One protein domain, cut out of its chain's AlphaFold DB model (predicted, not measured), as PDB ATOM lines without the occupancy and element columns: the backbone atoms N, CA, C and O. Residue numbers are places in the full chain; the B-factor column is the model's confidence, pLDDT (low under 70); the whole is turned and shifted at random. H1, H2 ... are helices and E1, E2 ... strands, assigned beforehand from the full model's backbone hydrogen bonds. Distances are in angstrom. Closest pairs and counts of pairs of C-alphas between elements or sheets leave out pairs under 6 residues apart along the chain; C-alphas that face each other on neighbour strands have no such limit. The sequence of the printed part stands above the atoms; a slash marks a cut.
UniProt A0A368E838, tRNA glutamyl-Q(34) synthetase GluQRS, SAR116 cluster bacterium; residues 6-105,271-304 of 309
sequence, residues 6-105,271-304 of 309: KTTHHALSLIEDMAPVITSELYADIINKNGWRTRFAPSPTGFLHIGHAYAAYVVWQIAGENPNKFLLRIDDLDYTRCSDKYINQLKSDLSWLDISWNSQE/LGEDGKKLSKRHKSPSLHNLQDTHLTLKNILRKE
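Overview. This is residues 6 to 105 and 271 to 304 of the 309 residues of the protein "tRNA glutamyl-Q(34) synthetase GluQRS" of SAR116 cluster bacterium (UniProt A0A368E838). Helix H3 is the core, with a small sheet of two strands, E1 and E2, on one side and helices H1 and H6 loosely set on the other. H2 lies at one end of H3; H4 slants past the other end, with short H5 beside it. The printed part has 134 residues, with six named helices and two named strands in the order H1 H2 E1 H3 E2 H4 H5 H6. It is mostly helix, though under half of its residues are in named elements, and it is compact: radius of gyration of the C-alphas 15.1 A, spans 40 by 36 by 28 A.

Arrangement. E1, residues 38 to 40, and E2, residues 70 to 74, are parallel neighbours at 42 degrees; N 40 and O 71, 2.9 A apart, are within hydrogen-bond range. With H3, residues 50 to 62, they make a strand-helix-strand unit, parallel strands joined through a helix, with a right-handed crossover. The closest C-alphas of E1 and H3, Phe 40 and Ala 56, are 5.8 A apart. H2, residues 24 to 32, only just touches H3, at residues 61 to 62 alone, with 3 pairs of C-alphas within 8 A; the closest are Ile 30 and Ile 62, 6.5 A. H4, residues 84 to 96, and H3 are close but not clearly touching, the closest C-alphas being Ala 53 and Leu 94, 7.8 A. H5, residues 287 to 290, only just touches H4, at residues 89 to 93 alone, with 3 pairs within 8 A; the closest C-alphas are Asp 93 and Leu 287, 6.5 A. H1, residues 6 to 16, and H6, residues 297 to 302, are close but not clearly touching, with C-alphas Leu 12 and Ile 300 closest at 7.4 A. Every O i to N i+4 pair is within range in H2, H3, H4 and H6, and 4 of 7 in H1; H5 is too short for one.

Along the chain. H1 starts at C-alpha 6 (-17.982, 50.009, -46.222) and is 16.1 A long. H3, 18.3 A, starts at C-alpha 50 (-7.276, 47.611, -35.232); H4 is 18.1 A and E2 13.3 A. H6 ends at C-alpha 302 (-0.074, 37.541, -43.441).

Size, cuts and confidence. The farthest C-alphas, Glu 25 and Thr 80, are 43.5 A apart. Residues 106 to 270 are not printed, and C-alphas 105 and 271 are 29.1 A apart across this cut. Of the links printed whole, none is long. Confidence is under 70 at residues 6 to 20, 271 to 286 and 288 to 304.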
ATOM      1  N   LYS A   6     -18.972  49.106 -45.608       39.16
ATOM      2  CA  LYS A   6     -17.982  50.009 -46.222       39.16
ATOM      3  C   LYS A   6     -16.849  50.376 -45.261       39.16
ATOM      4  O   LYS A   6     -15.687  50.296 -45.631       39.16
ATOM      5  N   THR A   7     -17.160  50.707 -44.008       45.19
ATOM      6  CA  THR A   7     -16.157  51.110 -42.998       45.19
ATOM      7  C   THR A   7     -15.149  50.012 -42.655       45.19
ATOM      8  O   THR A   7     -14.024  50.310 -42.264       45.19
ATOM      9  N   THR A   8     -15.541  48.747 -42.805       43.75
ATOM     10  CA  THR A   8     -14.694  47.582 -42.538       43.75
ATOM     11  C   THR A   8     -13.606  47.427 -43.596       43.75
ATOM     12  O   THR A   8     -12.451  47.236 -43.241       43.75
ATOM     13  N   HIS A   9     -13.956  47.596 -44.876       46.88
ATOM     14  CA  HIS A   9     -12.999  47.570 -45.988       46.88
ATOM     15  C   HIS A   9     -11.959  48.702 -45.901       46.88
ATOM     16  O   HIS A   9     -10.792  48.475 -46.190       46.88
ATOM     17  N   HIS A  10     -12.356  49.893 -45.439       51.75
ATOM     18  CA  HIS A  10     -11.482  51.075 -45.378       51.75
ATOM     19  C   HIS A  10     -10.450  51.061 -44.237       51.75
ATOM     20  O   HIS A  10      -9.344  51.565 -44.385       51.75
ATOM     21  N   ALA A  11     -10.776  50.482 -43.078       47.16
ATOM     22  CA  ALA A  11      -9.800  50.363 -41.988       47.16
ATOM     23  C   ALA A  11      -8.725  49.296 -42.271       47.16
ATOM     24  O   ALA A  11      -7.650  49.346 -41.676       47.16
ATOM     25  N   LEU A  12      -9.037  48.336 -43.147       51.59
ATOM     26  CA  LEU A  12      -8.137  47.267 -43.571       51.59
ATOM     27  C   LEU A  12      -7.128  47.774 -44.609       51.59
ATOM     28  O   LEU A  12      -5.940  47.539 -44.417       51.59
ATOM     29  N   SER A  13      -7.559  48.582 -45.586       49.34
ATOM     30  CA  SER A  13      -6.660  49.191 -46.584       49.34
ATOM     31  C   SER A  13      -5.570  50.085 -45.975       49.34
ATOM     32  O   SER A  13      -4.495  50.232 -46.532       49.34
ATOM     33  N   LEU A  14      -5.806  50.653 -44.787       49.44
ATOM     34  CA  LEU A  14      -4.802  51.447 -44.062       49.44
ATOM     35  C   LEU A  14      -3.642  50.612 -43.490       49.44
ATOM     36  O   LEU A  14      -2.622  51.185 -43.124       49.44
ATOM     37  N   ILE A  15      -3.803  49.291 -43.358       50.59
ATOM     38  CA  ILE A  15      -2.726  48.369 -42.957       50.59
ATOM     39  C   ILE A  15      -1.982  47.833 -44.183       50.59
ATOM     40  O   ILE A  15      -0.775  47.630 -44.090       50.59
ATOM     41  N   GLU A  16      -2.691  47.637 -45.300       49.00
ATOM     42  CA  GLU A  16      -2.165  47.150 -46.589       49.00
ATOM     43  C   GLU A  16      -1.014  48.039 -47.108       49.00
ATOM     44  O   GLU A  16       0.020  47.552 -47.555       49.00
ATOM     45  N   ASP A  17      -1.110  49.358 -46.913       48.53
ATOM     46  CA  ASP A  17      -0.082  50.315 -47.351       48.53
ATOM     47  C   ASP A  17       1.100  50.491 -46.364       48.53
ATOM     48  O   ASP A  17       1.985  51.331 -46.581       48.53
ATOM     49  N   MET A  18       1.139  49.760 -45.240       54.03
ATOM     50  CA  MET A  18       2.182  49.942 -44.224       54.03
ATOM     51  C   MET A  18       3.426  49.102 -44.516       54.03
ATOM     52  O   MET A  18       3.382  47.876 -44.547       54.03
ATOM     53  N   ALA A  19       4.582  49.765 -44.605       53.66
ATOM     54  CA  ALA A  19       5.871  49.085 -44.677       53.66
ATOM     55  C   ALA A  19       6.064  48.095 -43.502       53.66
ATOM     56  O   ALA A  19       5.621  48.378 -42.377       53.66
ATOM     57  N   PRO A  20       6.763  46.964 -43.727       58.97
ATOM     58  CA  PRO A  20       7.051  45.999 -42.679       58.97
ATOM     59  C   PRO A  20       7.799  46.675 -41.530       58.97
ATOM     60  O   PRO A  20       8.835  47.318 -41.691       58.97
ATOM     61  N   VAL A  21       7.218  46.539 -40.345       70.12
ATOM     62  CA  VAL A  21       7.644  47.215 -39.113       70.12
ATOM     63  C   VAL A  21       8.934  46.618 -38.572       70.12
ATOM     64  O   VAL A  21       9.752  47.309 -37.973       70.12
ATOM     65  N   ILE A  22       9.088  45.312 -38.773       76.62
ATOM     66  CA  ILE A  22      10.259  44.529 -38.421       76.62
ATOM     67  C   ILE A  22      10.964  44.235 -39.739       76.62
ATOM     68  O   ILE A  22      10.374  43.619 -40.625       76.62
ATOM     69  N   THR A  23      12.195  44.724 -39.886       78.56
ATOM     70  CA  THR A  23      12.988  44.489 -41.098       78.56
ATOM     71  C   THR A  23      13.393  43.019 -41.198       78.56
ATOM     72  O   THR A  23      13.380  42.299 -40.198       78.56
ATOM     73  N   SER A  24      13.785  42.566 -42.388       78.50
ATOM     74  CA  SER A  24      14.248  41.189 -42.603       78.50
ATOM     75  C   SER A  24      15.426  40.824 -41.693       78.50
ATOM     76  O   SER A  24      15.472  39.719 -41.157       78.50
ATOM     77  N   GLU A  25      16.349  41.762 -41.469       83.06
ATOM     78  CA  GLU A  25      17.500  41.576 -40.582       83.06
ATOM     79  C   GLU A  25      17.052  41.433 -39.127       83.06
ATOM     80  O   GLU A  25      17.453  40.494 -38.440       83.06
ATOM     81  N   LEU A  26      16.157  42.317 -38.668       83.62
ATOM     82  CA  LEU A  26      15.631  42.251 -37.309       83.62
ATOM     83  C   LEU A  26      14.819  40.969 -37.081       83.62
ATOM     84  O   LEU A  26      14.896  40.371 -36.010       83.62
ATOM     85  N   TYR A  27      14.057  40.531 -38.081       82.56
ATOM     86  CA  TYR A  27      13.324  39.272 -38.023       82.56
ATOM     87  C   TYR A  27      14.272  38.073 -37.911       82.56
ATOM     88  O   TYR A  27      14.065  37.207 -37.062       82.56
ATOM     89  N   ALA A  28      15.352  38.043 -38.697       84.12
ATOM     90  CA  ALA A  28      16.370  37.003 -38.582       84.12
ATOM     91  C   ALA A  28      16.980  36.962 -37.169       84.12
ATOM     92  O   ALA A  28      17.111  35.885 -36.585       84.12
ATOM     93  N   ASP A  29      17.270  38.123 -36.575       87.94
ATOM     94  CA  ASP A  29      17.774  38.221 -35.202       87.94
ATOM     95  C   ASP A  29      16.774  37.713 -34.153       87.94
ATOM     96  O   ASP A  29      17.167  37.005 -33.219       87.94
ATOM     97  N   ILE A  30      15.482  38.024 -34.312       88.94
ATOM     98  CA  ILE A  30      14.400  37.502 -33.464       88.94
ATOM     99  C   ILE A  30      14.391  35.975 -33.499       88.94
ATOM    100  O   ILE A  30      14.390  35.332 -32.446       88.94
ATOM    101  N   ILE A  31      14.393  35.394 -34.703       86.81
ATOM    102  CA  ILE A  31      14.348  33.943 -34.901       86.81
ATOM    103  C   ILE A  31      15.599  33.285 -34.314       86.81
ATOM    104  O   ILE A  31      15.481  32.325 -33.551       86.81
ATOM    105  N   ASN A  32      16.783  33.849 -34.559       89.50
ATOM    106  CA  ASN A  32      18.047  33.366 -33.995       89.50
ATOM    107  C   ASN A  32      18.049  33.364 -32.458       89.50
ATOM    108  O   ASN A  32      18.678  32.510 -31.832       89.50
ATOM    109  N   LYS A  33      17.338  34.307 -31.831       89.56
ATOM    110  CA  LYS A  33      17.189  34.395 -30.370       89.56
ATOM    111  C   LYS A  33      16.014  33.596 -29.812       89.56
ATOM    112  O   LYS A  33      15.838  33.583 -28.593       89.56
ATOM    113  N   ASN A  34      15.229  32.933 -30.663       93.38
ATOM    114  CA  ASN A  34      13.965  32.295 -30.288       93.38
ATOM    115  C   ASN A  34      12.997  33.273 -29.578       93.38
ATOM    116  O   ASN A  34      12.301  32.910 -28.622       93.38
ATOM    117  N   GLY A  35      12.997  34.529 -30.037       94.06
ATOM    118  CA  GLY A  35      12.167  35.613 -29.525       94.06
ATOM    119  C   GLY A  35      12.682  36.305 -28.259       94.06
ATOM    120  O   GLY A  35      13.311  35.707 -27.381       94.06
ATOM    121  N   TRP A  36      12.342  37.587 -28.125       96.75
ATOM    122  CA  TRP A  36      12.571  38.361 -26.904       96.75
ATOM    123  C   TRP A  36      11.352  38.343 -25.993       96.75
ATOM    124  O   TRP A  36      10.212  38.441 -26.442       96.75
ATOM    125  N   ARG A  37      11.583  38.290 -24.682       98.06
ATOM    126  CA  ARG A  37      10.520  38.399 -23.687       98.06
ATOM    127  C   ARG A  37       9.945  39.809 -23.748       98.06
ATOM    128  O   ARG A  37      10.629  40.790 -23.459       98.06
ATOM    129  N   THR A  38       8.681  39.905 -24.123       98.38
ATOM    130  CA  THR A  38       7.960  41.163 -24.297       98.38
ATOM    131  C   THR A  38       6.527  41.027 -23.792       98.38
ATOM    132  O   THR A  38       6.112  39.957 -23.347       98.38
ATOM    133  N   ARG A  39       5.758  42.119 -23.800       98.38
ATOM    134  CA  ARG A  39       4.381  42.121 -23.296       98.38
ATOM    135  C   ARG A  39       3.426  42.955 -24.124       98.38
ATOM    136  O   ARG A  39       3.746  44.080 -24.518       98.38
ATOM    137  N   PHE A  40       2.206  42.453 -24.247       98.19
ATOM    138  CA  PHE A  40       1.046  43.242 -24.624       98.19
ATOM    139  C   PHE A  40       0.342  43.701 -23.341       98.19
ATOM    140  O   PHE A  40      -0.032  42.876 -22.510       98.19
ATOM    141  N   ALA A  41       0.223  45.022 -23.156       97.38
ATOM    142  CA  ALA A  41      -0.260  45.640 -21.916       97.38
ATOM    143  C   ALA A  41      -1.450  46.605 -22.136       97.38
ATOM    144  O   ALA A  41      -1.302  47.819 -21.985       97.38
ATOM    145  N   PRO A  42      -2.617  46.119 -22.588       95.62
ATOM    146  CA  PRO A  42      -3.797  46.955 -22.804       95.62
ATOM    147  C   PRO A  42      -4.537  47.293 -21.496       95.62
ATOM    148  O   PRO A  42      -4.688  46.462 -20.600       95.62
ATOM    149  N   SER A  43      -5.113  48.497 -21.428       94.31
ATOM    150  CA  SER A  43      -6.089  48.849 -20.387       94.31
ATOM    151  C   SER A  43      -7.503  48.422 -20.804       94.31
ATOM    152  O   SER A  43      -7.984  48.885 -21.849       94.31
ATOM    153  N   PRO A  44      -8.239  47.633 -19.997       93.69
ATOM    154  CA  PRO A  44      -9.542  47.074 -20.369       93.69
ATOM    155  C   PRO A  44     -10.689  48.089 -20.213       93.69
ATOM    156  O   PRO A  44     -11.697  47.832 -19.565       93.69
ATOM    157  N   THR A  45     -10.559  49.262 -20.835       90.88
ATOM    158  CA  THR A  45     -11.524  50.380 -20.760       90.88
ATOM    159  C   THR A  45     -12.512  50.404 -21.933       90.88
ATOM    160  O   THR A  45     -13.014  51.446 -22.357       90.88
ATOM    161  N   GLY A  46     -12.698  49.258 -22.583       90.00
ATOM    162  CA  GLY A  46     -13.537  49.045 -23.766       90.00
ATOM    163  C   GLY A  46     -12.853  48.138 -24.784       90.00
ATOM    164  O   GLY A  46     -11.651  47.920 -24.673       90.00
ATOM    165  N   PHE A  47     -13.594  47.701 -25.798       88.75
ATOM    166  CA  PHE A  47     -13.121  46.744 -26.801       88.75
ATOM    167  C   PHE A  47     -11.854  47.170 -27.549       88.75
ATOM    168  O   PHE A  47     -11.621  48.368 -27.769       88.75
ATOM    169  N   LEU A  48     -11.065  46.170 -27.956       87.88
ATOM    170  CA  LEU A  48      -9.918  46.371 -28.830       87.88
ATOM    171  C   LEU A  48     -10.384  46.842 -30.210       87.88
ATOM    172  O   LEU A  48     -11.502  46.584 -30.652       87.88
ATOM    173  N   HIS A  49      -9.491  47.540 -30.893       82.81
ATOM    174  CA  HIS A  49      -9.661  48.003 -32.266       82.81
ATOM    175  C   HIS A  49      -8.390  47.679 -33.048       82.81
ATOM    176  O   HIS A  49      -7.410  47.210 -32.471       82.81
ATOM    177  N   ILE A  50      -8.361  48.010 -34.333       78.56
ATOM    178  CA  ILE A  50      -7.276  47.611 -35.232       78.56
ATOM    179  C   ILE A  50      -5.869  48.028 -34.768       78.56
ATOM    180  O   ILE A  50      -4.965  47.204 -34.740       78.56
ATOM    181  N   GLY A  51      -5.701  49.254 -34.254       82.81
ATOM    182  CA  GLY A  51      -4.431  49.683 -33.647       82.81
ATOM    183  C   GLY A  51      -3.951  48.819 -32.466       82.81
ATOM    184  O   GLY A  51      -2.750  48.643 -32.294       82.81
ATOM    185  N   HIS A  52      -4.865  48.241 -31.675       88.88
ATOM    186  CA  HIS A  52      -4.497  47.285 -30.625       88.88
ATOM    187  C   HIS A  52      -4.082  45.936 -31.211       88.88
ATOM    188  O   HIS A  52      -3.133  45.339 -30.723       88.88
ATOM    189  N   ALA A  53      -4.782  45.478 -32.249       85.75
ATOM    190  CA  ALA A  53      -4.466  44.239 -32.954       85.75
ATOM    191  C   ALA A  53      -3.061  44.296 -33.565       85.75
ATOM    192  O   ALA A  53      -2.259  43.390 -33.375       85.75
ATOM    193  N   TYR A  54      -2.739  45.412 -34.217       85.44
ATOM    194  CA  TYR A  54      -1.412  45.672 -34.758       85.44
ATOM    195  C   TYR A  54      -0.337  45.731 -33.668       85.44
ATOM    196  O   TYR A  54       0.695  45.081 -33.793       85.44
ATOM    197  N   ALA A  55      -0.589  46.432 -32.557       91.06
ATOM    198  CA  ALA A  55       0.343  46.437 -31.430       91.06
ATOM    199  C   ALA A  55       0.561  45.021 -30.859       91.06
ATOM    200  O   ALA A  55       1.698  44.635 -30.604       91.06
ATOM    201  N   ALA A  56      -0.504  44.224 -30.702       92.56
ATOM    202  CA  ALA A  56      -0.407  42.831 -30.264       92.56
ATOM    203  C   ALA A  56       0.392  41.974 -31.258       92.56
ATOM    204  O   ALA A  56       1.223  41.175 -30.837       92.56
ATOM    205  N   TYR A  57       0.204  42.180 -32.562       88.50
ATOM    206  CA  TYR A  57       0.969  41.492 -33.598       88.50
ATOM    207  C   TYR A  57       2.461  41.835 -33.549       88.50
ATOM    208  O   TYR A  57       3.294  40.934 -33.588       88.50
ATOM    209  N   VAL A  58       2.818  43.113 -33.382       91.06
ATOM    210  CA  VAL A  58       4.222  43.523 -33.216       91.06
ATOM    211  C   VAL A  58       4.836  42.872 -31.972       91.06
ATOM    212  O   VAL A  58       5.956  42.376 -32.039       91.06
ATOM    213  N   VAL A  59       4.114  42.825 -30.846       95.25
ATOM    214  CA  VAL A  59       4.565  42.105 -29.638       95.25
ATOM    215  C   VAL A  59       4.785  40.620 -29.945       95.25
ATOM    216  O   VAL A  59       5.806  40.062 -29.556       95.25
ATOM    217  N   TRP A  60       3.858  39.979 -30.656       92.81
ATOM    218  CA  TRP A  60       3.945  38.566 -31.031       92.81
ATOM    219  C   TRP A  60       5.131  38.262 -31.950       92.81
ATOM    220  O   TRP A  60       5.845  37.285 -31.723       92.81
ATOM    221  N   GLN A  61       5.414  39.141 -32.909       90.62
ATOM    222  CA  GLN A  61       6.593  39.033 -33.763       90.62
ATOM    223  C   GLN A  61       7.893  39.256 -32.979       90.62
ATOM    224  O   GLN A  61       8.809  38.457 -33.107       90.62
ATOM    225  N   ILE A  62       7.977  40.264 -32.100       94.25
ATOM    226  CA  ILE A  62       9.140  40.479 -31.210       94.25
ATOM    227  C   ILE A  62       9.375  39.272 -30.289       94.25
ATOM    228  O   ILE A  62      10.519  38.909 -30.011       94.25
ATOM    229  N   ALA A  63       8.298  38.616 -29.856       95.31
ATOM    230  CA  ALA A  63       8.347  37.366 -29.112       95.31
ATOM    231  C   ALA A  63       8.755  36.155 -29.968       95.31
ATOM    232  O   ALA A  63       8.798  35.051 -29.434       95.31
ATOM    233  N   GLY A  64       9.054  36.320 -31.261       91.38
ATOM    234  CA  GLY A  64       9.428  35.230 -32.166       91.38
ATOM    235  C   GLY A  64       8.337  34.178 -32.307       91.38
ATOM    236  O   GLY A  64       8.643  32.997 -32.421       91.38
ATOM    237  N   GLU A  65       7.072  34.593 -32.190       88.88
ATOM    238  CA  GLU A  65       5.909  33.699 -32.178       88.88
ATOM    239  C   GLU A  65       5.926  32.684 -31.016       88.88
ATOM    240  O   GLU A  65       5.145  31.734 -30.982       88.88
ATOM    241  N   ASN A  66       6.795  32.900 -30.021       93.75
ATOM    242  CA  ASN A  66       6.992  32.007 -28.892       93.75
ATOM    243  C   ASN A  66       6.029  32.369 -27.745       93.75
ATOM    244  O   ASN A  66       6.201  33.408 -27.088       93.75
ATOM    245  N   PRO A  67       5.058  31.499 -27.404       94.38
ATOM    246  CA  PRO A  67       4.070  31.779 -26.360       94.38
ATOM    247  C   PRO A  67       4.673  31.868 -24.948       94.38
ATOM    248  O   PRO A  67       4.000  32.304 -24.017       94.38
ATOM    249  N   ASN A  68       5.943  31.489 -24.754       96.88
ATOM    250  CA  ASN A  68       6.659  31.668 -23.483       96.88
ATOM    251  C   ASN A  68       7.353  33.038 -23.361       96.88
ATOM    252  O   ASN A  68       7.833  33.394 -22.279       96.88
ATOM    253  N   LYS A  69       7.450  33.784 -24.468       97.62
ATOM    254  CA  LYS A  69       8.085  35.106 -24.557       97.62
ATOM    255  C   LYS A  69       7.065  36.231 -24.768       97.62
ATOM    256  O   LYS A  69       7.383  37.375 -24.457       97.62
ATOM    257  N   PHE A  70       5.847  35.917 -25.210       97.62
ATOM    258  CA  PHE A  70       4.712  36.842 -25.203       97.62
ATOM    259  C   PHE A  70       4.009  36.820 -23.844       97.62
ATOM    260  O   PHE A  70       3.440  35.802 -23.453       97.62
ATOM    261  N   LEU A  71       4.017  37.941 -23.123       98.56
ATOM    262  CA  LEU A  71       3.298  38.086 -21.856       98.56
ATOM    263  C   LEU A  71       2.055  38.960 -22.041       98.56
ATOM    264  O   LEU A  71       2.091  39.978 -22.735       98.56
ATOM    265  N   LEU A  72       0.969  38.602 -21.356       98.56
ATOM    266  CA  LEU A  72      -0.226  39.435 -21.259       98.56
ATOM    267  C   LEU A  72      -0.289  40.110 -19.884       98.56
ATOM    268  O   LEU A  72      -0.382  39.439 -18.851       98.56
ATOM    269  N   ARG A  73      -0.263  41.447 -19.880       98.44
ATOM    270  CA  ARG A  73      -0.522  42.266 -18.691       98.44
ATOM    271  C   ARG A  73      -1.804  43.064 -18.876       98.44
ATOM    272  O   ARG A  73      -1.994  43.728 -19.886       98.44
ATOM    273  N   ILE A  74      -2.682  43.018 -17.891       97.88
ATOM    274  CA  ILE A  74      -3.914  43.790 -17.860       97.88
ATOM    275  C   ILE A  74      -3.656  45.056 -17.038       97.88
ATOM    276  O   ILE A  74      -3.492  45.001 -15.818       97.88
ATOM    277  N   ASP A  75      -3.615  46.207 -17.715       96.12
ATOM    278  CA  ASP A  75      -3.369  47.517 -17.099       96.12
ATOM    279  C   ASP A  75      -4.689  48.090 -16.529       96.12
ATOM    280  O   ASP A  75      -5.260  49.054 -17.050       96.12
ATOM    281  N   ASP A  76      -5.205  47.452 -15.472       94.94
ATOM    282  CA  ASP A  76      -6.518  47.681 -14.839       94.94
ATOM    283  C   ASP A  76      -6.489  48.567 -13.577       94.94
ATOM    284  O   ASP A  76      -7.395  48.519 -12.744       94.94
ATOM    285  N   LEU A  77      -5.474  49.425 -13.437       90.81
ATOM    286  CA  LEU A  77      -5.341  50.334 -12.289       90.81
ATOM    287  C   LEU A  77      -6.542  51.273 -12.095       90.81
ATOM    288  O   LEU A  77      -6.926  51.563 -10.962       90.81
ATOM    289  N   ASP A  78      -7.135  51.760 -13.188       87.06
ATOM    290  CA  ASP A  78      -8.346  52.587 -13.152       87.06
ATOM    291  C   ASP A  78      -9.596  51.699 -13.162       87.06
ATOM    292  O   ASP A  78     -10.326  51.618 -14.155       87.06
ATOM    293  N   TYR A  79      -9.816  51.003 -12.043       83.25
ATOM    294  CA  TYR A  79     -10.880  50.006 -11.885       83.25
ATOM    295  C   TYR A  79     -12.278  50.558 -12.209       83.25
ATOM    296  O   TYR A  79     -13.130  49.821 -12.689       83.25
ATOM    297  N   THR A  80     -12.506  51.866 -12.033       86.56
ATOM    298  CA  THR A  80     -13.793  52.519 -12.343       86.56
ATOM    299  C   THR A  80     -14.147  52.490 -13.829       86.56
ATOM    300  O   THR A  80     -15.314  52.607 -14.202       86.56
ATOM    301  N   ARG A  81     -13.137  52.342 -14.692       86.06
ATOM    302  CA  ARG A  81     -13.284  52.286 -16.150       86.06
ATOM    303  C   ARG A  81     -13.058  50.886 -16.708       86.06
ATOM    304  O   ARG A  81     -13.278  50.687 -17.902       86.06
ATOM    305  N   CYS A  82     -12.591  49.956 -15.882       90.94
ATOM    306  CA  CYS A  82     -12.279  48.589 -16.272       90.94
ATOM    307  C   CYS A  82     -13.495  47.681 -16.071       90.94
ATOM    308  O   CYS A  82     -14.324  47.923 -15.200       90.94
ATOM    309  N   SER A  83     -13.629  46.642 -16.895       92.81
ATOM    310  CA  SER A  83     -14.664  45.626 -16.683       92.81
ATOM    311  C   SER A  83     -14.228  44.260 -17.189       92.81
ATOM    312  O   SER A  83     -13.554  44.166 -18.219       92.81
ATOM    313  N   ASP A  84     -14.701  43.208 -16.521       93.94
ATOM    314  CA  ASP A  84     -14.453  41.815 -16.908       93.94
ATOM    315  C   ASP A  84     -14.941  41.518 -18.324       93.94
ATOM    316  O   ASP A  84     -14.303  40.775 -19.065       93.94
ATOM    317  N   LYS A  85     -16.025  42.175 -18.757       95.06
ATOM    318  CA  LYS A  85     -16.515  42.106 -20.139       95.06
ATOM    319  C   LYS A  85     -15.418  42.456 -21.148       95.06
ATOM    320  O   LYS A  85     -15.267  41.766 -22.152       95.06
ATOM    321  N   TYR A  86     -14.665  43.528 -20.902       94.62
ATOM    322  CA  TYR A  86     -13.601  43.958 -21.810       94.62
ATOM    323  C   TYR A  86     -12.353  43.089 -21.695       94.62
ATOM    324  O   TYR A  86     -11.699  42.867 -22.706       94.62
ATOM    325  N   ILE A  87     -12.057  42.565 -20.504       95.50
ATOM    326  CA  ILE A  87     -10.963  41.612 -20.287       95.50
ATOM    327  C   ILE A  87     -11.238  40.307 -21.048       95.50
ATOM    328  O   ILE A  87     -10.390  39.844 -21.804       95.50
ATOM    329  N   ASN A  88     -12.442  39.747 -20.912       95.38
ATOM    330  CA  ASN A  88     -12.838  38.517 -21.594       95.38
ATOM    331  C   ASN A  88     -12.859  38.695 -23.116       95.38
ATOM    332  O   ASN A  88     -12.317  37.854 -23.833       95.38
ATOM    333  N   GLN A  89     -13.418  39.807 -23.617       94.19
ATOM    334  CA  GLN A  89     -13.411  40.068 -25.057       94.19
ATOM    335  C   GLN A  89     -11.992  40.260 -25.593       94.19
ATOM    336  O   GLN A  89     -11.680  39.719 -26.639       94.19
ATOM    337  N   LEU A  90     -11.114  40.961 -24.874       94.62
ATOM    338  CA  LEU A  90      -9.708  41.114 -25.254       94.62
ATOM    339  C   LEU A  90      -9.010  39.762 -25.427       94.62
ATOM    340  O   LEU A  90      -8.261  39.591 -26.382       94.62
ATOM    341  N   LYS A  91      -9.255  38.794 -24.535       95.00
ATOM    342  CA  LYS A  91      -8.667  37.449 -24.654       95.00
ATOM    343  C   LYS A  91      -9.234  36.690 -25.849       95.00
ATOM    344  O   LYS A  91      -8.477  36.060 -26.579       95.00
ATOM    345  N   SER A  92     -10.548  36.789 -26.063       91.19
ATOM    346  CA  SER A  92     -11.216  36.238 -27.249       91.19
ATOM    347  C   SER A  92     -10.656  36.846 -28.537       91.19
ATOM    348  O   SER A  92     -10.337  36.122 -29.474       91.19
ATOM    349  N   ASP A  93     -10.446  38.166 -28.555       89.31
ATOM    350  CA  ASP A  93      -9.832  38.880 -29.670       89.31
ATOM    351  C   ASP A  93      -8.422  38.332 -29.936       89.31
ATOM    352  O   ASP A  93      -8.142  37.955 -31.063       89.31
ATOM    353  N   LEU A  94      -7.553  38.207 -28.922       90.81
ATOM    354  CA  LEU A  94      -6.206  37.645 -29.109       90.81
ATOM    355  C   LEU A  94      -6.232  36.190 -29.607       90.81
ATOM    356  O   LEU A  94      -5.467  35.850 -30.508       90.81
ATOM    357  N   SER A  95      -7.139  35.357 -29.088       88.94
ATOM    358  CA  SER A  95      -7.325  33.988 -29.582       88.94
ATOM    359  C   SER A  95      -7.781  33.965 -31.041       88.94
ATOM    360  O   SER A  95      -7.318  33.129 -31.805       88.94
ATOM    361  N   TRP A  96      -8.665  34.880 -31.443       82.94
ATOM    362  CA  TRP A  96      -9.111  35.029 -32.830       82.94
ATOM    363  C   TRP A  96      -7.995  35.532 -33.763       82.94
ATOM    364  O   TRP A  96      -8.007  35.254 -34.961       82.94
ATOM    365  N   LEU A  97      -7.000  36.237 -33.216       81.12
ATOM    366  CA  LEU A  97      -5.769  36.616 -33.916       81.12
ATOM    367  C   LEU A  97      -4.742  35.473 -34.011       81.12
ATOM    368  O   LEU A  97      -3.665  35.694 -34.561       81.12
ATOM    369  N   ASP A  98      -5.046  34.282 -33.481       84.06
ATOM    370  CA  ASP A  98      -4.103  33.171 -33.285       84.06
ATOM    371  C   ASP A  98      -2.868  33.550 -32.441       84.06
ATOM    372  O   ASP A  98      -1.794  32.956 -32.572       84.06
ATOM    373  N   ILE A  99      -3.008  34.530 -31.543       88.88
ATOM    374  CA  ILE A  99      -1.962  34.918 -30.595       88.88
ATOM    375  C   ILE A  99      -2.206  34.171 -29.285       88.88
ATOM    376  O   ILE A  99      -3.226  34.361 -28.623       88.88
ATOM    377  N   SER A 100      -1.242  33.342 -28.893       90.38
ATOM    378  CA  SER A 100      -1.273  32.573 -27.646       90.38
ATOM    379  C   SER A 100      -0.145  32.978 -26.700       90.38
ATOM    380  O   SER A 100       0.893  33.497 -27.115       90.38
ATOM    381  N   TRP A 101      -0.360  32.744 -25.406       95.81
ATOM    382  CA  TRP A 101       0.616  32.959 -24.343       95.81
ATOM    383  C   TRP A 101       0.468  31.867 -23.284       95.81
ATOM    384  O   TRP A 101      -0.645  31.493 -22.921       95.81
ATOM    385  N   ASN A 102       1.591  31.355 -22.784       95.94
ATOM    386  CA  ASN A 102       1.611  30.270 -21.795       95.94
ATOM    387  C   ASN A 102       1.725  30.786 -20.356       95.94
ATOM    388  O   ASN A 102       1.368  30.089 -19.408       95.94
ATOM    389  N   SER A 103       2.272  31.990 -20.172       93.00
ATOM    390  CA  SER A 103       2.434  32.585 -18.845       93.00
ATOM    391  C   SER A 103       1.088  32.964 -18.239       93.00
ATOM    392  O   SER A 103       0.200  33.432 -18.950       93.00
ATOM    393  N   GLN A 104       0.974  32.888 -16.914       95.81
ATOM    394  CA  GLN A 104      -0.167  33.472 -16.219       95.81
ATOM    395  C   GLN A 104      -0.255  34.980 -16.499       95.81
ATOM    396  O   GLN A 104       0.747  35.697 -16.488       95.81
ATOM    397  N   GLU A 105      -1.472  35.451 -16.745       96.88
ATOM    398  CA  GLU A 105      -1.771  36.867 -16.929       96.88
ATOM    399  C   GLU A 105      -1.447  37.657 -15.662       96.88
ATOM    400  O   GLU A 105      -1.715  37.212 -14.542       96.88
ATOM    401  N   LEU A 271      -2.992  55.414 -38.114       68.88
ATOM    402  CA  LEU A 271      -3.812  56.610 -38.263       68.88
ATOM    403  C   LEU A 271      -5.081  56.266 -39.050       68.88
ATOM    404  O   LEU A 271      -5.079  55.346 -39.860       68.88
ATOM    405  N   GLY A 272      -6.175  56.968 -38.774       61.56
ATOM    406  CA  GLY A 272      -7.375  56.930 -39.601       61.56
ATOM    407  C   GLY A 272      -7.246  57.840 -40.817       61.56
ATOM    408  O   GLY A 272      -6.270  58.574 -40.958       61.56
ATOM    409  N   GLU A 273      -8.270  57.839 -41.668       53.16
ATOM    410  CA  GLU A 273      -8.343  58.683 -42.873       53.16
ATOM    411  C   GLU A 273      -8.238  60.189 -42.570       53.16
ATOM    412  O   GLU A 273      -7.817  60.974 -43.413       53.16
ATOM    413  N   ASP A 274      -8.582  60.603 -41.349       55.06
ATOM    414  CA  ASP A 274      -8.447  61.981 -40.870       55.06
ATOM    415  C   ASP A 274      -7.022  62.331 -40.395       55.06
ATOM    416  O   ASP A 274      -6.804  63.408 -39.833       55.06
ATOM    417  N   GLY A 275      -6.062  61.418 -40.573       55.78
ATOM    418  CA  GLY A 275      -4.680  61.550 -40.116       55.78
ATOM    419  C   GLY A 275      -4.520  61.460 -38.596       55.78
ATOM    420  O   GLY A 275      -3.428  61.698 -38.079       55.78
ATOM    421  N   LYS A 276      -5.582  61.132 -37.846       58.31
ATOM    422  CA  LYS A 276      -5.532  61.027 -36.382       58.31
ATOM    423  C   LYS A 276      -5.389  59.585 -35.938       58.31
ATOM    424  O   LYS A 276      -5.835  58.653 -36.595       58.31
ATOM    425  N   LYS A 277      -4.806  59.393 -34.753       63.19
ATOM    426  CA  LYS A 277      -4.683  58.073 -34.124       63.19
ATOM    427  C   LYS A 277      -6.053  57.395 -34.017       63.19
ATOM    428  O   LYS A 277      -6.962  57.918 -33.354       63.19
ATOM    429  N   LEU A 278      -6.162  56.195 -34.594       63.31
ATOM    430  CA  LEU A 278      -7.355  55.371 -34.439       63.31
ATOM    431  C   LEU A 278      -7.605  55.129 -32.952       63.31
ATOM    432  O   LEU A 278      -6.741  54.682 -32.196       63.31
ATOM    433  N   SER A 279      -8.799  55.503 -32.521       57.50
ATOM    434  CA  SER A 279      -9.223  55.448 -31.131       57.50
ATOM    435  C   SER A 279     -10.738  55.325 -31.076       57.50
ATOM    436  O   SER A 279     -11.442  55.724 -32.002       57.50
ATOM    437  N   LYS A 280     -11.267  54.846 -29.942       49.94
ATOM    438  CA  LYS A 280     -12.720  54.724 -29.702       49.94
ATOM    439  C   LYS A 280     -13.508  56.007 -30.007       49.94
ATOM    440  O   LYS A 280     -14.675  55.932 -30.368       49.94
ATOM    441  N   ARG A 281     -12.884  57.186 -29.868       47.81
ATOM    442  CA  ARG A 281     -13.520  58.487 -30.143       47.81
ATOM    443  C   ARG A 281     -13.745  58.757 -31.635       47.81
ATOM    444  O   ARG A 281     -14.637  59.529 -31.960       47.81
ATOM    445  N   HIS A 282     -12.996  58.100 -32.518       49.66
ATOM    446  CA  HIS A 282     -13.010  58.335 -33.966       49.66
ATOM    447  C   HIS A 282     -13.700  57.198 -34.747       49.66
ATOM    448  O   HIS A 282     -13.400  56.971 -35.911       49.66
ATOM    449  N   LYS A 283     -14.650  56.484 -34.115       51.62
ATOM    450  CA  LYS A 283     -15.532  55.477 -34.752       51.62
ATOM    451  C   LYS A 283     -14.823  54.295 -35.438       51.62
ATOM    452  O   LYS A 283     -15.410  53.663 -36.313       51.62
ATOM    453  N   SER A 284     -13.604  53.944 -35.028       56.50
ATOM    454  CA  SER A 284     -12.957  52.718 -35.511       56.50
ATOM    455  C   SER A 284     -13.771  51.485 -35.080       56.50
ATOM    456  O   SER A 284     -14.129  51.402 -33.898       56.50
ATOM    457  N   PRO A 285     -14.069  50.531 -35.982       61.44
ATOM    458  CA  PRO A 285     -14.771  49.308 -35.608       61.44
ATOM    459  C   PRO A 285     -13.957  48.517 -34.572       61.44
ATOM    460  O   PRO A 285     -12.728  48.429 -34.657       61.44
ATOM    461  N   SER A 286     -14.637  47.968 -33.563       68.38
ATOM    462  CA  SER A 286     -14.014  47.049 -32.608       68.38
ATOM    463  C   SER A 286     -13.683  45.720 -33.278       68.38
ATOM    464  O   SER A 286     -14.421  45.293 -34.161       68.38
ATOM    465  N   LEU A 287     -12.633  45.036 -32.812       70.00
ATOM    466  CA  LEU A 287     -12.249  43.714 -33.329       70.00
ATOM    467  C   LEU A 287     -13.393  42.707 -33.227       70.00
ATOM    468  O   LEU A 287     -13.651  41.991 -34.183       70.00
ATOM    469  N   HIS A 288     -14.152  42.752 -32.133       67.38
ATOM    470  CA  HIS A 288     -15.373  41.967 -31.968       67.38
ATOM    471  C   HIS A 288     -16.347  42.075 -33.158       67.38
ATOM    472  O   HIS A 288     -16.918  41.077 -33.572       67.38
ATOM    473  N   ASN A 289     -16.491  43.257 -33.770       68.62
ATOM    474  CA  ASN A 289     -17.391  43.442 -34.917       68.62
ATOM    475  C   ASN A 289     -16.801  42.880 -36.225       68.62
ATOM    476  O   ASN A 289     -17.514  42.774 -37.217       68.62
ATOM    477  N   LEU A 290     -15.499  42.581 -36.251       65.38
ATOM    478  CA  LEU A 290     -14.801  41.988 -37.394       65.38
ATOM    479  C   LEU A 290     -14.852  40.455 -37.369       65.38
ATOM    480  O   LEU A 290     -14.696  39.839 -38.419       65.38
ATOM    481  N   GLN A 291     -15.100  39.841 -36.207       62.78
ATOM    482  CA  GLN A 291     -15.126  38.381 -36.035       62.78
ATOM    483  C   GLN A 291     -16.220  37.693 -36.870       62.78
ATOM    484  O   GLN A 291     -16.025  36.561 -37.301       62.78
ATOM    485  N   ASP A 292     -17.321  38.396 -37.159       55.47
ATOM    486  CA  ASP A 292     -18.433  37.907 -37.995       55.47
ATOM    487  C   ASP A 292     -18.135  37.957 -39.504       55.47
ATOM    488  O   ASP A 292     -18.939  37.525 -40.331       55.47
ATOM    489  N   THR A 293     -16.977  38.490 -39.891       56.06
ATOM    490  CA  THR A 293     -16.493  38.429 -41.268       56.06
ATOM    491  C   THR A 293     -15.535  37.243 -41.382       56.06
ATOM    492  O   THR A 293     -14.680  37.060 -40.522       56.06
ATOM    493  N   HIS A 294     -15.603  36.436 -42.447       52.53
ATOM    494  CA  HIS A 294     -14.645  35.338 -42.712       52.53
ATOM    495  C   HIS A 294     -13.178  35.812 -42.920       52.53
ATOM    496  O   HIS A 294     -12.321  35.058 -43.378       52.53
ATOM    497  N   LEU A 295     -12.876  37.071 -42.597       52.00
ATOM    498  CA  LEU A 295     -11.564  37.692 -42.627       52.00
ATOM    499  C   LEU A 295     -10.876  37.456 -41.277       52.00
ATOM    500  O   LEU A 295     -11.022  38.244 -40.351       52.00
ATOM    501  N   THR A 296     -10.092  36.386 -41.134       52.91
ATOM    502  CA  THR A 296      -9.184  36.290 -39.976       52.91
ATOM    503  C   THR A 296      -8.145  37.402 -40.077       52.91
ATOM    504  O   THR A 296      -7.547  37.566 -41.143       52.91
ATOM    505  N   LEU A 297      -7.850  38.118 -38.990       53.69
ATOM    506  CA  LEU A 297      -6.782  39.124 -39.015       53.69
ATOM    507  C   LEU A 297      -5.414  38.514 -39.361       53.69
ATOM    508  O   LEU A 297      -4.556  39.196 -39.897       53.69
ATOM    509  N   LYS A 298      -5.232  37.209 -39.129       45.78
ATOM    510  CA  LYS A 298      -4.089  36.438 -39.621       45.78
ATOM    511  C   LYS A 298      -3.988  36.431 -41.146       45.78
ATOM    512  O   LYS A 298      -2.886  36.525 -41.654       45.78
ATOM    513  N   ASN A 299      -5.106  36.392 -41.871       49.75
ATOM    514  CA  ASN A 299      -5.138  36.567 -43.329       49.75
ATOM    515  C   ASN A 299      -4.991  38.042 -43.742       49.75
ATOM    516  O   ASN A 299      -4.477  38.299 -44.821       49.75
ATOM    517  N   ILE A 300      -5.395  38.992 -42.892       49.56
ATOM    518  CA  ILE A 300      -5.221  40.442 -43.114       49.56
ATOM    519  C   ILE A 300      -3.755  40.865 -42.908       49.56
ATOM    520  O   ILE A 300      -3.237  41.676 -43.660       49.56
ATOM    521  N   LEU A 301      -3.060  40.296 -41.918       50.50
ATOM    522  CA  LEU A 301      -1.664  40.608 -41.606       50.50
ATOM    523  C   LEU A 301      -0.673  39.724 -42.393       50.50
ATOM    524  O   LEU A 301       0.360  40.232 -42.818       50.50
ATOM    525  N   ARG A 302      -0.967  38.431 -42.655       43.41
ATOM    526  CA  ARG A 302      -0.074  37.541 -43.441       43.41
ATOM    527  C   ARG A 302       0.035  37.910 -44.914       43.41
ATOM    528  O   ARG A 302       1.059  37.604 -45.509       43.41
ATOM    529  N   LYS A 303      -1.013  38.473 -45.519       39.75
ATOM    530  CA  LYS A 303      -1.000  38.774 -46.958       39.75
ATOM    531  C   LYS A 303      -0.241  40.070 -47.285       39.75
ATOM    532  O   LYS A 303       0.148  40.240 -48.429       39.75
ATOM    533  N   GLU A 304      -0.005  40.923 -46.285       45.38
ATOM    534  CA  GLU A 304       0.370  42.334 -46.493       45.38
ATOM    535  C   GLU A 304       1.589  42.790 -45.654       45.38
ATOM    536  O   GLU A 304       2.235  43.769 -46.001       45.38
TER     537      GLU A 304